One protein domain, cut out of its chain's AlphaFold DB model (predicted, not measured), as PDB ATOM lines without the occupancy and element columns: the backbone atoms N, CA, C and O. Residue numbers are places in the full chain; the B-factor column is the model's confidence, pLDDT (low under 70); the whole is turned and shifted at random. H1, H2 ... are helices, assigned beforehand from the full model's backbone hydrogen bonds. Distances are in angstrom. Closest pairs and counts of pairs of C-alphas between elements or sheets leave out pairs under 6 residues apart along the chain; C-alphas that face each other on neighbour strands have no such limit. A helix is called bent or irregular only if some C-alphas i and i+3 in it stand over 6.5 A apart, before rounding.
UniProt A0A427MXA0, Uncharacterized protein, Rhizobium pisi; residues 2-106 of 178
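This is residues 2 to 106 of the 178 residues of an uncharacterized protein of Rhizobium pisi (UniProt A0A427MXA0). Two helices, H4 and H2, cross in the core, and H1 and H5 pack on H4 near one end of the body, while the short H3 and H6 lie toward the other end. A long loop, residues 46 to 69, leads from H3 back to the beginning of H4. The printed part has 105 residues with six named helices, H1 to H6 in chain order, and no named strand; the class is all helix. It is compact, with a radius of gyration of the C-alphas of 13.1 A, and rounded, spanning 37 by 28 by 28 A.

H4, residues 70 to 84, and H2, residues 21 to 31, are the hubs, touching four other helices each. With its residues 76 to 80 alone, H4 touches H2 at a steep tilt of 65 degrees, opposite ways; their closest C-alphas, of Ala 27 and Leu 80, are 7.1 A apart. H1, residues 2 to 13, touches H4 with residues 2 to 6 alone, about perpendicular at 71 degrees, only just past steep; the closest C-alphas, of Thr 5 and Ala 81, are 5.9 A apart. With residues 9 to 13 alone H1 touches H2 at a steep tilt of 53 degrees, opposite ways; the closest C-alphas, of Ala 12 and Leu 21, are 5.0 A apart. H5, residues 86 to 93, touches H4 about perpendicular at 83 degrees, the closest C-alphas being those of Gln 82 and Ala 89, 5.1 A apart. H1 touches H5 with residues 4 to 8 alone, the closest C-alphas being those of Ala 4 and Gly 87, 6.0 A apart. H3, residues 42 to 45, only just touches H2, with 3 pairs of C-alphas within 8 A; the closest are those of Leu 31 and Ile 43, 4.8 A apart. H6, residues 98 to 105, also only just touches H2, with 3 such pairs; the closest C-alphas, of Phe 30 and Tyr 104, are 6.5 A apart. H5 and H6 are apart. In H1, H2, H4 and H6 every O i to N i+4 pair is within hydrogen-bond range; in H5 1 of 4 is, beside 3 of 5 O i to N i+3 pairs, and H3 is too short for an O i to N i+4 pair.

H4 is the longest helix, 21.0 A from C-alpha 70 at (122.715, 112.792, 178.608) to C-alpha 84. H1 begins at C-alpha 2 at (117.103, 102.657, 174.106) and is 16.7 A long; H2 is 15.3 A, H3 5.7 A and H5 11.1 A. H5 is irregular: C-alphas 87 and 90 are 8.6 A apart. H6, 10.7 A, ends at C-alpha 105 at (136.915, 90.716, 171.351).

The two C-alphas farthest apart, of Arg 16 and Asn 37, are 38.2 A apart. The printed part has no cut. The link from H3 to H4 is long, with 24 residues. The mean pLDDT of the printed part is 79.8, and residues 35 to 39 and 47 to 64 are under 70.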
ATOM      1  N   LEU A   2     116.517 102.185 172.825       84.94
ATOM      2  CA  LEU A   2     117.103 102.657 174.106       84.94
ATOM      3  C   LEU A   2     116.428 102.079 175.362       84.94
ATOM      4  O   LEU A   2     117.125 101.640 176.266       84.94
ATOM      5  N   ILE A   3     115.090 102.044 175.391       88.88
ATOM      6  CA  ILE A   3     114.324 101.427 176.488       88.88
ATOM      7  C   ILE A   3     114.689  99.943 176.620       88.88
ATOM      8  O   ILE A   3     115.119  99.528 177.683       88.88
ATOM      9  N   ALA A   4     114.658  99.190 175.516       88.38
ATOM     10  CA  ALA A   4     115.053  97.780 175.493       88.38
ATOM     11  C   ALA A   4     116.510  97.553 175.944       88.38
ATOM     12  O   ALA A   4     116.820  96.543 176.560       88.38
ATOM     13  N   THR A   5     117.423  98.488 175.662       88.06
ATOM     14  CA  THR A   5     118.806  98.433 176.162       88.06
ATOM     15  C   THR A   5     118.874  98.654 177.665       88.06
ATOM     16  O   THR A   5     119.630  97.966 178.339       88.06
ATOM     17  N   MET A   6     118.090  99.589 178.201       89.94
ATOM     18  CA  MET A   6     118.007  99.803 179.645       89.94
ATOM     19  C   MET A   6     117.380  98.596 180.349       89.94
ATOM     20  O   MET A   6     117.920  98.153 181.354       89.94
ATOM     21  N   GLU A   7     116.310  98.028 179.794       90.62
ATOM     22  CA  GLU A   7     115.679  96.797 180.292       90.62
ATOM     23  C   GLU A   7     116.658  95.621 180.271       90.62
ATOM     24  O   GLU A   7     116.809  94.946 181.279       90.62
ATOM     25  N   ALA A   8     117.414  95.439 179.183       88.62
ATOM     26  CA  ALA A   8     118.429  94.390 179.103       88.62
ATOM     27  C   ALA A   8     119.546  94.552 180.149       88.62
ATOM     28  O   ALA A   8     120.071  93.552 180.630       88.62
ATOM     29  N   ILE A   9     119.914  95.788 180.509       87.81
ATOM     30  CA  ILE A   9     120.892  96.056 181.576       87.81
ATOM     31  C   ILE A   9     120.294  95.738 182.951       87.81
ATOM     32  O   ILE A   9     120.976  95.137 183.774       87.81
ATOM     33  N   VAL A  10     119.032  96.103 183.190       90.50
ATOM     34  CA  VAL A  10     118.317  95.773 184.434       90.50
ATOM     35  C   VAL A  10     118.175  94.256 184.586       90.50
ATOM     36  O   VAL A  10     118.519  93.703 185.625       90.50
ATOM     37  N   ASP A  11     117.777  93.554 183.526       88.12
ATOM     38  CA  ASP A  11     117.697  92.095 183.541       88.12
ATOM     39  C   ASP A  11     119.078  91.444 183.724       88.12
ATOM     40  O   ASP A  11     119.175  90.408 184.382       88.12
ATOM     41  N   ALA A  12     120.149  92.032 183.182       88.56
ATOM     42  CA  ALA A  12     121.521  91.579 183.423       88.56
ATOM     43  C   ALA A  12     121.936  91.750 184.896       88.56
ATOM     44  O   ALA A  12     122.529  90.842 185.475       88.56
ATOM     45  N   GLU A  13     121.586  92.881 185.517       87.75
ATOM     46  CA  GLU A  13     121.825  93.150 186.942       87.75
ATOM     47  C   GLU A  13     121.064  92.169 187.843       87.75
ATOM     48  O   GLU A  13     121.596  91.680 188.839       87.75
ATOM     49  N   GLU A  14     119.840  91.814 187.458       90.44
ATOM     50  CA  GLU A  14     119.005  90.864 188.193       90.44
ATOM     51  C   GLU A  14     119.303  89.390 187.849       90.44
ATOM     52  O   GLU A  14     118.638  88.488 188.365       90.44
ATOM     53  N   GLY A  15     120.289  89.123 186.983       86.00
ATOM     54  CA  GLY A  15     120.690  87.773 186.572       86.00
ATOM     55  C   GLY A  15     119.654  87.032 185.717       86.00
ATOM     56  O   GLY A  15     119.690  85.805 185.624       86.00
ATOM     57  N   ARG A  16     118.710  87.761 185.112       84.19
ATOM     58  CA  ARG A  16     117.637  87.230 184.250       84.19
ATOM     59  C   ARG A  16     117.889  87.458 182.757       84.19
ATOM     60  O   ARG A  16     117.195  86.875 181.927       84.19
ATOM     61  N   GLY A  17     118.848  88.318 182.422       79.56
ATOM     62  CA  GLY A  17     119.163  88.724 181.058       79.56
ATOM     63  C   GLY A  17     119.989  87.698 180.280       79.56
ATOM     64  O   GLY A  17     120.706  86.878 180.842       79.56
ATOM     65  N   ALA A  18     119.919  87.782 178.949       82.00
ATOM     66  CA  ALA A  18     120.770  86.998 178.046       82.00
ATOM     67  C   ALA A  18     122.225  87.509 177.986       82.00
ATOM     68  O   ALA A  18     123.101  86.816 177.474       82.00
ATOM     69  N   ILE A  19     122.462  88.729 178.470       87.12
ATOM     70  CA  ILE A  19     123.766  89.388 178.523       87.12
ATOM     71  C   ILE A  19     124.146  89.500 179.998       87.12
ATOM     72  O   ILE A  19     123.313  89.883 180.814       87.12
ATOM     73  N   ASP A  20     125.391  89.170 180.330       88.75
ATOM     74  CA  ASP A  20     125.922  89.319 181.686       88.75
ATOM     75  C   ASP A  20     126.262  90.792 181.972       88.75
ATOM     76  O   ASP A  20     126.800  91.501 181.112       88.75
ATOM     77  N   LEU A  21     126.004  91.250 183.198       86.19
ATOM     78  CA  LEU A  21     126.377  92.588 183.650       86.19
ATOM     79  C   LEU A  21     127.889  92.818 183.485       86.19
ATOM     80  O   LEU A  21     128.301  93.895 183.051       86.19
ATOM     81  N   ALA A  22     128.713  91.792 183.719       85.94
ATOM     82  CA  ALA A  22     130.159  91.882 183.516       85.94
ATOM     83  C   ALA A  22     130.542  92.145 182.043       85.94
ATOM     84  O   ALA A  22     131.518  92.849 181.763       85.94
ATOM     85  N   GLU A  23     129.774  91.623 181.078       86.31
ATOM     86  CA  GLU A  23     129.984  91.925 179.658       86.31
ATOM     87  C   GLU A  23     129.585  93.363 179.319       86.31
ATOM     88  O   GLU A  23     130.298  94.038 178.565       86.31
ATOM     89  N   VAL A  24     128.496  93.860 179.912       87.12
ATOM     90  CA  VAL A  24     128.073  95.260 179.775       87.12
ATOM     91  C   VAL A  24     129.149  96.201 180.326       87.12
ATOM     92  O   VAL A  24     129.572  97.126 179.627       87.12
ATOM     93  N   GLU A  25     129.654  95.950 181.535       86.06
ATOM     94  CA  GLU A  25     130.722  96.746 182.154       86.06
ATOM     95  C   GLU A  25     132.010  96.729 181.329       86.06
ATOM     96  O   GLU A  25     132.625  97.776 181.094       86.06
ATOM     97  N   LYS A  26     132.401  95.554 180.824       86.06
ATOM     98  CA  LYS A  26     133.559  95.403 179.941       86.06
ATOM     99  C   LYS A  26     133.392  96.214 178.657       86.06
ATOM    100  O   LYS A  26     134.335  96.889 178.235       86.06
ATOM    101  N   ALA A  27     132.216  96.165 178.034       88.12
ATOM    102  CA  ALA A  27     131.927  96.921 176.819       88.12
ATOM    103  C   ALA A  27     131.956  98.433 177.076       88.12
ATOM    104  O   ALA A  27     132.559  99.176 176.299       88.12
ATOM    105  N   ILE A  28     131.383  98.890 178.192       87.25
ATOM    106  CA  ILE A  28     131.447 100.291 178.618       87.25
ATOM    107  C   ILE A  28     132.908 100.720 178.822       87.25
ATOM    108  O   ILE A  28     133.328 101.738 178.267       87.25
ATOM    109  N   CYS A  29     133.702  99.943 179.561       84.12
ATOM    110  CA  CYS A  29     135.122 100.228 179.777       84.12
ATOM    111  C   CYS A  29     135.896 100.317 178.458       84.12
ATOM    112  O   CYS A  29     136.707 101.223 178.280       84.12
ATOM    113  N   PHE A  30     135.629  99.410 177.517       85.19
ATOM    114  CA  PHE A  30     136.245  99.423 176.192       85.19
ATOM    115  C   PHE A  30     135.876 100.686 175.399       85.19
ATOM    116  O   PHE A  30     136.773 101.391 174.936       85.19
ATOM    117  N   LEU A  31     134.586 101.026 175.307       86.00
ATOM    118  CA  LEU A  31     134.102 102.224 174.607       86.00
ATOM    119  C   LEU A  31     134.746 103.510 175.137       86.00
ATOM    120  O   LEU A  31     134.994 104.453 174.385       86.00
ATOM    121  N   TRP A  32     135.031 103.545 176.433       84.44
ATOM    122  CA  TRP A  32     135.595 104.704 177.111       84.44
ATOM    123  C   TRP A  32     137.111 104.626 177.336       84.44
ATOM    124  O   TRP A  32     137.695 105.554 177.904       84.44
ATOM    125  N   SER A  33     137.762 103.564 176.861       79.62
ATOM    126  CA  SER A  33     139.216 103.416 176.909       79.62
ATOM    127  C   SER A  33     139.901 104.305 175.872       79.62
ATOM    128  O   SER A  33     139.342 104.585 174.812       79.62
ATOM    129  N   ASP A  34     141.112 104.776 176.185       73.81
ATOM    130  CA  ASP A  34     141.883 105.598 175.254       73.81
ATOM    131  C   ASP A  34     142.249 104.788 174.013       73.81
ATOM    132  O   ASP A  34     142.959 103.782 174.098       73.81
ATOM    133  N   CYS A  35     141.868 105.293 172.844       68.81
ATOM    134  CA  CYS A  35     142.384 104.770 171.596       68.81
ATOM    135  C   CYS A  35     143.896 105.027 171.538       68.81
ATOM    136  O   CYS A  35     144.347 106.184 171.573       68.81
ATOM    137  N   ALA A  36     144.667 103.942 171.407       60.62
ATOM    138  CA  ALA A  36     146.131 103.921 171.492       60.62
ATOM    139  C   ALA A  36     146.834 104.948 170.584       60.62
ATOM    140  O   ALA A  36     147.943 105.382 170.878       60.62
ATOM    141  N   ASN A  37     146.177 105.370 169.500       58.03
ATOM    142  CA  ASN A  37     146.775 106.223 168.477       58.03
ATOM    143  C   ASN A  37     146.357 107.699 168.556       58.03
ATOM    144  O   ASN A  37     146.908 108.515 167.817       58.03
ATOM    145  N   ARG A  38     145.344 108.063 169.359       61.75
ATOM    146  CA  ARG A  38     144.715 109.398 169.250       61.75
ATOM    147  C   ARG A  38     144.317 110.058 170.570       61.75
ATOM    148  O   ARG A  38     143.873 111.204 170.527       61.75
ATOM    149  N   GLY A  39     144.462 109.377 171.713       66.44
ATOM    150  CA  GLY A  39     144.148 109.953 173.032       66.44
ATOM    151  C   GLY A  39     142.684 110.387 173.184       66.44
ATOM    152  O   GLY A  39     142.380 111.303 173.944       66.44
ATOM    153  N   LYS A  40     141.791 109.776 172.401       73.56
ATOM    154  CA  LYS A  40     140.337 109.955 172.456       73.56
ATOM    155  C   LYS A  40     139.694 108.601 172.741       73.56
ATOM    156  O   LYS A  40     140.250 107.599 172.286       73.56
ATOM    157  N   PRO A  41     138.550 108.559 173.439       78.88
ATOM    158  CA  PRO A  41     137.902 107.299 173.748       78.88
ATOM    159  C   PRO A  41     137.356 106.624 172.484       78.88
ATOM    160  O   PRO A  41     136.957 107.316 171.540       78.88
ATOM    161  N   GLU A  42     137.331 105.291 172.468       81.38
ATOM    162  CA  GLU A  42     136.888 104.483 171.318       81.38
ATOM    163  C   GLU A  42     135.484 104.875 170.815       81.38
ATOM    164  O   GLU A  42     135.241 104.953 169.610       81.38
ATOM    165  N   ILE A  43     134.581 105.264 171.722       81.50
ATOM    166  CA  ILE A  43     133.226 105.755 171.419       81.50
ATOM    167  C   ILE A  43     133.214 106.948 170.442       81.50
ATOM    168  O   ILE A  43     132.213 107.194 169.772       81.50
ATOM    169  N   THR A  44     134.325 107.685 170.318       76.81
ATOM    170  CA  THR A  44     134.433 108.815 169.380       76.81
ATOM    171  C   THR A  44     134.610 108.412 167.916       76.81
ATOM    172  O   THR A  44     134.494 109.266 167.038       76.81
ATOM    173  N   PHE A  45     134.896 107.138 167.644       75.25
ATOM    174  CA  PHE A  45     135.088 106.607 166.292       75.25
ATOM    175  C   PHE A  45     133.859 105.865 165.764       75.25
ATOM    176  O   PHE A  45     133.902 105.289 164.676       75.25
ATOM    177  N   LEU A  46     132.764 105.865 166.525       77.69
ATOM    178  CA  LEU A  46     131.507 105.262 166.106       77.69
ATOM    179  C   LEU A  46     130.916 106.022 164.915       77.69
ATOM    180  O   LEU A  46     131.029 107.238 164.803       77.69
ATOM    181  N   SER A  47     130.309 105.274 163.999       63.75
ATOM    182  CA  SER A  47     129.815 105.778 162.716       63.75
ATOM    183  C   SER A  47     128.448 106.462 162.798       63.75
ATOM    184  O   SER A  47     128.064 107.146 161.848       63.75
ATOM    185  N   PHE A  48     127.706 106.310 163.901       67.12
ATOM    186  CA  PHE A  48     126.453 107.043 164.096       67.12
ATOM    187  C   PHE A  48     126.732 108.520 164.392       67.12
ATOM    188  O   PHE A  48     127.784 108.853 164.931       67.12
ATOM    189  N   GLN A  49     125.797 109.413 164.034       64.06
ATOM    190  CA  GLN A  49     125.948 110.860 164.235       64.06
ATOM    191  C   GLN A  49     126.356 111.154 165.682       64.06
ATOM    192  O   GLN A  49     125.554 111.018 166.607       64.06
ATOM    193  N   LEU A  50     127.624 111.525 165.876       64.12
ATOM    194  CA  LEU A  50     128.126 111.801 167.208       64.12
ATOM    195  C   LEU A  50     127.390 113.001 167.816       64.12
ATOM    196  O   LEU A  50     127.020 113.936 167.098       64.12
ATOM    197  N   PRO A  51     127.241 113.021 169.152       63.69
ATOM    198  CA  PRO A  51     126.805 114.203 169.878       63.69
ATOM    199  C   PRO A  51     127.581 115.445 169.424       63.69
ATOM    200  O   PRO A  51     128.813 115.453 169.433       63.69
ATOM    201  N   HIS A  52     126.877 116.521 169.068       55.09
ATOM    202  CA  HIS A  52     127.523 117.805 168.821       55.09
ATOM    203  C   HIS A  52     128.051 118.346 170.156       55.09
ATOM    204  O   HIS A  52     127.275 118.618 171.071       55.09
ATOM    205  N   GLY A  53     129.370 118.489 170.286       59.09
ATOM    206  CA  GLY A  53     130.000 119.033 171.489       59.09
ATOM    207  C   GLY A  53     131.382 118.443 171.774       59.09
ATOM    208  O   GLY A  53     131.816 117.509 171.099       59.09
ATOM    209  N   PRO A  54     132.110 118.996 172.759       61.44
ATOM    210  CA  PRO A  54     133.384 118.435 173.183       61.44
ATOM    211  C   PRO A  54     133.185 117.026 173.754       61.44
ATOM    212  O   PRO A  54     132.268 116.784 174.542       61.44
ATOM    213  N   THR A  55     134.063 116.099 173.368       67.12
ATOM    214  CA  THR A  55     134.151 114.788 174.014       67.12
ATOM    215  C   THR A  55     134.477 114.990 175.496       67.12
ATOM    216  O   THR A  55     135.432 115.712 175.801       67.12
ATOM    217  N   PRO A  56     133.708 114.396 176.422       66.75
ATOM    218  CA  PRO A  56     133.936 114.563 177.842       66.75
ATOM    219  C   PRO A  56     135.281 113.955 178.212       66.75
ATOM    220  O   PRO A  56     135.627 112.847 177.803       66.75
ATOM    221  N   VAL A  57     136.038 114.703 179.008       64.69
ATOM    222  CA  VAL A  57     137.213 114.172 179.686       64.69
ATOM    223  C   VAL A  57     136.693 113.390 180.884       64.69
ATOM    224  O   VAL A  57     136.154 113.979 181.820       64.69
ATOM    225  N   LEU A  58     136.809 112.065 180.839       63.53
ATOM    226  CA  LEU A  58     136.414 111.218 181.957       63.53
ATOM    227  C   LEU A  58     137.335 111.468 183.151       63.53
ATOM    228  O   LEU A  58     138.510 111.104 183.123       63.53
ATOM    229  N   MET A  59     136.780 112.083 184.196       55.25
ATOM    230  CA  MET A  59     137.468 112.302 185.474       55.25
ATOM    231  C   MET A  59     137.548 111.017 186.306       55.25
ATOM    232  O   MET A  59     138.473 110.856 187.094       55.25
ATOM    233  N   ASN A  60     136.604 110.094 186.102       60.56
ATOM    234  CA  ASN A  60     136.600 108.774 186.715       60.56
ATOM    235  C   ASN A  60     136.346 107.709 185.637       60.56
ATOM    236  O   ASN A  60     135.281 107.687 185.021       60.56
ATOM    237  N   ARG A  61     137.348 106.857 185.389       62.19
ATOM    238  CA  ARG A  61     137.277 105.771 184.398       62.19
ATOM    239  C   ARG A  61     136.638 104.493 184.947       62.19
ATOM    240  O   ARG A  61     136.294 103.634 184.149       62.19
ATOM    241  N   GLU A  62     136.460 104.387 186.264       60.06
ATOM    242  CA  GLU A  62     135.806 103.243 186.919       60.06
ATOM    243  C   GLU A  62     134.281 103.325 186.807       60.06
ATOM    244  O   GLU A  62     133.607 102.306 186.756       60.06
ATOM    245  N   VAL A  63     133.728 104.539 186.714       64.94
ATOM    246  CA  VAL A  63     132.284 104.759 186.563       64.94
ATOM    247  C   VAL A  63     132.033 105.747 185.425       64.94
ATOM    248  O   VAL A  63     131.588 106.877 185.647       64.94
ATOM    249  N   PRO A  64     132.346 105.365 184.177       67.38
ATOM    250  CA  PRO A  64     132.418 106.308 183.072       67.38
ATOM    251  C   PRO A  64     131.065 106.927 182.730       67.38
ATOM    252  O   PRO A  64     131.058 107.982 182.122       67.38
ATOM    253  N   LEU A  65     129.928 106.346 183.140       76.62
ATOM    254  CA  LEU A  65     128.594 106.869 182.825       76.62
ATOM    255  C   LEU A  65     128.112 108.008 183.740       76.62
ATOM    256  O   LEU A  65     127.328 108.858 183.300       76.62
ATOM    257  N   THR A  66     128.561 108.067 184.997       74.88
ATOM    258  CA  THR A  66     128.025 109.025 185.988       74.88
ATOM    259  C   THR A  66     128.429 110.463 185.679       74.88
ATOM    260  O   THR A  66     127.619 111.372 185.859       74.88
ATOM    261  N   GLY A  67     129.616 110.679 185.109       71.00
ATOM    262  CA  GLY A  67     130.114 112.005 184.721       71.00
ATOM    263  C   GLY A  67     129.673 112.507 183.339       71.00
ATOM    264  O   GLY A  67     130.028 113.622 182.960       71.00
ATOM    265  N   LEU A  68     128.939 111.707 182.560       78.62
ATOM    266  CA  LEU A  68     128.589 112.048 181.176       78.62
ATOM    267  C   LEU A  68     127.335 112.909 181.077       78.62
ATOM    268  O   LEU A  68     126.381 112.747 181.839       78.62
ATOM    269  N   SER A  69     127.293 113.763 180.051       81.62
ATOM    270  CA  SER A  69     126.040 114.391 179.636       81.62
ATOM    271  C   SER A  69     125.060 113.341 179.108       81.62
ATOM    272  O   SER A  69     125.462 112.267 178.648       81.62
ATOM    273  N   LEU A  70     123.766 113.675 179.114       83.19
ATOM    274  CA  LEU A  70     122.715 112.792 178.608       83.19
ATOM    275  C   LEU A  70     123.018 112.282 177.193       83.19
ATOM    276  O   LEU A  70     122.832 111.105 176.918       83.19
ATOM    277  N   ILE A  71     123.559 113.135 176.319       83.88
ATOM    278  CA  ILE A  71     123.833 112.757 174.930       83.88
ATOM    279  C   ILE A  71     124.922 111.672 174.845       83.88
ATOM    280  O   ILE A  71     124.790 110.727 174.072       83.88
ATOM    281  N   TRP A  72     125.969 111.758 175.672       84.94
ATOM    282  CA  TRP A  72     127.032 110.746 175.720       84.94
ATOM    283  C   TRP A  72     126.599 109.453 176.419       84.94
ATOM    284  O   TRP A  72     127.033 108.371 176.018       84.94
ATOM    285  N   ARG A  73     125.698 109.543 177.408       87.06
ATOM    286  CA  ARG A  73     125.036 108.360 177.982       87.06
ATOM    287  C   ARG A  73     124.207 107.643 176.918       87.06
ATOM    288  O   ARG A  73     124.416 106.454 176.703       87.06
ATOM    289  N   SER A  74     123.363 108.371 176.183       86.50
ATOM    290  CA  SER A  74     122.570 107.805 175.086       86.50
ATOM    291  C   SER A  74     123.454 107.193 174.002       86.50
ATOM    292  O   SER A  74     123.194 106.073 173.581       86.50
ATOM    293  N   ALA A  75     124.534 107.868 173.594       87.06
ATOM    294  CA  ALA A  75     125.496 107.328 172.631       87.06
ATOM    295  C   ALA A  75     126.126 106.012 173.111       87.06
ATOM    296  O   ALA A  75     126.272 105.079 172.325       87.06
ATOM    297  N   THR A  76     126.449 105.907 174.403       89.12
ATOM    298  CA  THR A  76     126.980 104.660 174.974       89.12
ATOM    299  C   THR A  76     125.933 103.551 174.914       89.12
ATOM    300  O   THR A  76     126.251 102.442 174.500       89.12
ATOM    301  N   LEU A  77     124.673 103.852 175.243       90.44
ATOM    302  CA  LEU A  77     123.577 102.886 175.142       90.44
ATOM    303  C   LEU A  77     123.328 102.438 173.694       90.44
ATOM    304  O   LEU A  77     123.159 101.249 173.459       90.44
ATOM    305  N   PHE A  78     123.376 103.342 172.710       89.62
ATOM    306  CA  PHE A  78     123.282 102.966 171.292       89.62
ATOM    307  C   PHE A  78     124.426 102.039 170.865       89.62
ATOM    308  O   PHE A  78     124.195 101.053 170.167       89.62
ATOM    309  N   ALA A  79     125.650 102.329 171.312       89.19
ATOM    310  CA  ALA A  79     126.810 101.494 171.027       89.19
ATOM    311  C   ALA A  79     126.660 100.086 171.628       89.19
ATOM    312  O   ALA A  79     126.939  99.102 170.948       89.19
ATOM    313  N   LEU A  80     126.170  99.986 172.869       90.56
ATOM    314  CA  LEU A  80     125.869  98.707 173.523       90.56
ATOM    315  C   LEU A  80     124.763  97.950 172.787       90.56
ATOM    316  O   LEU A  80     124.925  96.766 172.501       90.56
ATOM    317  N   ALA A  81     123.679  98.640 172.425       91.00
ATOM    318  CA  ALA A  81     122.580  98.054 171.672       91.00
ATOM    319  C   ALA A  81     123.082  97.426 170.369       91.00
ATOM    320  O   ALA A  81     122.802  96.262 170.102       91.00
ATOM    321  N   GLN A  82     123.898  98.152 169.600       90.50
ATOM    322  CA  GLN A  82     124.468  97.658 168.347       90.50
ATOM    323  C   GLN A  82     125.467  96.505 168.560       90.50
ATOM    324  O   GLN A  82     125.468  95.526 167.802       90.50
ATOM    325  N   LEU A  83     126.317  96.605 169.587       89.62
ATOM    326  CA  LEU A  83     127.339  95.604 169.894       89.62
ATOM    327  C   LEU A  83     126.709  94.263 170.290       89.62
ATOM    328  O   LEU A  83     127.135  93.226 169.779       89.62
ATOM    329  N   PHE A  84     125.666  94.291 171.119       90.00
ATOM    330  CA  PHE A  84     124.976  93.102 171.627       90.00
ATOM    331  C   PHE A  84     123.708  92.718 170.852       90.00
ATOM    332  O   PHE A  84     123.083  91.714 171.170       90.00
ATOM    333  N   ASP A  85     123.348  93.485 169.822       90.25
ATOM    334  CA  ASP A  85     122.116  93.313 169.040       90.25
ATOM    335  C   ASP A  85     120.822  93.359 169.879       90.25
ATOM    336  O   ASP A  85     119.867  92.613 169.661       90.25
ATOM    337  N   ILE A  86     120.783  94.253 170.871       89.56
ATOM    338  CA  ILE A  86     119.643  94.370 171.787       89.56
ATOM    339  C   ILE A  86     118.453  94.985 171.058       89.56
ATOM    340  O   ILE A  86     118.548  96.085 170.510       89.56
ATOM    341  N   GLY A  87     117.308  94.300 171.096       85.94
ATOM    342  CA  GLY A  87     116.086  94.768 170.444       85.94
ATOM    343  C   GLY A  87     116.250  94.936 168.933       85.94
ATOM    344  O   GLY A  87     115.706  95.889 168.382       85.94
ATOM    345  N   SER A  88     117.038  94.060 168.295       86.31
ATOM    346  CA  SER A  88     117.329  94.087 166.853       86.31
ATOM    347  C   SER A  88     118.040  95.362 166.386       86.31
ATOM    348  O   SER A  88     117.888  95.798 165.246       86.31
ATOM    349  N   ALA A  89     118.858  95.956 167.259       86.81
ATOM    350  CA  ALA A  89     119.603  97.177 166.977       86.81
ATOM    351  C   ALA A  89     120.435  97.115 165.690       86.81
ATOM    352  O   ALA A  89     120.631  98.144 165.044       86.81
ATOM    353  N   ARG A  90     120.936  95.939 165.291       88.50
ATOM    354  CA  ARG A  90     121.716  95.810 164.050       88.50
ATOM    355  C   ARG A  90     120.861  95.917 162.791       88.50
ATOM    356  O   ARG A  90     121.395  96.278 161.745       88.50
ATOM    357  N   SER A  91     119.561  95.639 162.878       87.00
ATOM    358  CA  SER A  91     118.616  95.891 161.787       87.00
ATOM    359  C   SER A  91     118.373  97.390 161.596       87.00
ATOM    360  O   SER A  91     118.308  97.847 160.459       87.00
ATOM    361  N   ASP A  92     118.322  98.154 162.691       85.06
ATOM    362  CA  ASP A  92     118.028  99.594 162.664       85.06
ATOM    363  C   ASP A  92     119.272 100.464 162.408       85.06
ATOM    364  O   ASP A  92     119.215 101.460 161.686       85.06
ATOM    365  N   LEU A  93     120.408 100.111 163.017       82.94
ATOM    366  CA  LEU A  93     121.657 100.886 162.980       82.94
ATOM    367  C   LEU A  93     122.699 100.317 162.008       82.94
ATOM    368  O   LEU A  93     123.751 100.927 161.799       82.94
ATOM    369  N   GLY A  94     122.442  99.134 161.449       84.94
ATOM    370  CA  GLY A  94     123.437  98.341 160.736       84.94
ATOM    371  C   GLY A  94     124.380  97.578 161.677       84.94
ATOM    372  O   GLY A  94     124.353  97.759 162.902       84.94
ATOM    373  N   PRO A  95     125.242  96.707 161.128       84.94
ATOM    374  CA  PRO A  95     126.211  95.961 161.922       84.94
ATOM    375  C   PRO A  95     127.231  96.902 162.590       84.94
ATOM    376  O   PRO A  95     127.576  97.942 162.020       84.94
ATOM    377  N   PRO A  96     127.755  96.542 163.779       84.81
ATOM    378  CA  PRO A  96     128.859  97.278 164.378       84.81
ATOM    379  C   PRO A  96     130.065  97.265 163.437       84.81
ATOM    380  O   PRO A  96     130.327  96.275 162.750       84.81
ATOM    381  N   ALA A  97     130.829  98.356 163.428       83.06
ATOM    382  CA  ALA A  97     132.039  98.432 162.622       83.06
ATOM    383  C   ALA A  97     133.017  97.293 162.978       83.06
ATOM    384  O   ALA A  97     133.143  96.899 164.143       83.06
ATOM    385  N   GLU A  98     133.747  96.775 161.986       82.38
ATOM    386  CA  GLU A  98     134.664  95.640 162.179       82.38
ATOM    387  C   GLU A  98     135.704  95.914 163.271       82.38
ATOM    388  O   GLU A  98     135.970  95.055 164.112       82.38
ATOM    389  N   TRP A  99     136.230  97.144 163.314       81.06
ATOM    390  CA  TRP A  99     137.189  97.574 164.330       81.06
ATOM    391  C   TRP A  99     136.608  97.512 165.750       81.06
ATOM    392  O   TRP A  99     137.327  97.149 166.677       81.06
ATOM    393  N   LEU A 100     135.314  97.813 165.921       81.81
ATOM    394  CA  LEU A 100     134.636  97.804 167.217       81.81
ATOM    395  C   LEU A 100     134.496  96.368 167.722       81.81
ATOM    396  O   LEU A 100     134.828  96.060 168.866       81.81
ATOM    397  N   THR A 101     134.074  95.474 166.828       82.56
ATOM    398  CA  THR A 101     133.913  94.047 167.125       82.56
ATOM    399  C   THR A 101     135.261  93.395 167.438       82.56
ATOM    400  O   THR A 101     135.378  92.618 168.386       82.56
ATOM    401  N   PHE A 102     136.299  93.730 166.668       80.75
ATOM    402  CA  PHE A 102     137.650  93.213 166.868       80.75
ATOM    403  C   PHE A 102     138.306  93.771 168.140       80.75
ATOM    404  O   PHE A 102     138.910  93.014 168.901       80.75
ATOM    405  N   GLY A 103     138.161  95.074 168.393       77.50
ATOM    406  CA  GLY A 103     138.684  95.741 169.584       77.50
ATOM    407  C   GLY A 103     138.064  95.198 170.871       77.50
ATOM    408  O   GLY A 103     138.799  94.863 171.796       77.50
ATOM    409  N   TYR A 104     136.741  95.003 170.886       80.56
ATOM    410  CA  TYR A 104     136.025  94.422 172.025       80.56
ATOM    411  C   TYR A 104     136.411  92.955 172.292       80.56
ATOM    412  O   TYR A 104     136.569  92.543 173.445       80.56
ATOM    413  N   ARG A 105     136.580  92.147 171.231       81.00
ATOM    414  CA  ARG A 105     136.915  90.716 171.351       81.00
ATOM    415  C   ARG A 105     138.363  90.448 171.734       81.00
ATOM    416  O   ARG A 105     138.640  89.359 172.229       81.00
ATOM    417  N   ARG A 106     139.289  91.384 171.498       72.44
ATOM    418  CA  ARG A 106     140.715  91.175 171.773       72.44
ATOM    419  C   ARG A 106     140.934  90.957 173.282       72.44
ATOM    420  O   ARG A 106     140.803  91.908 174.056       72.44
TER     421      ARG A 106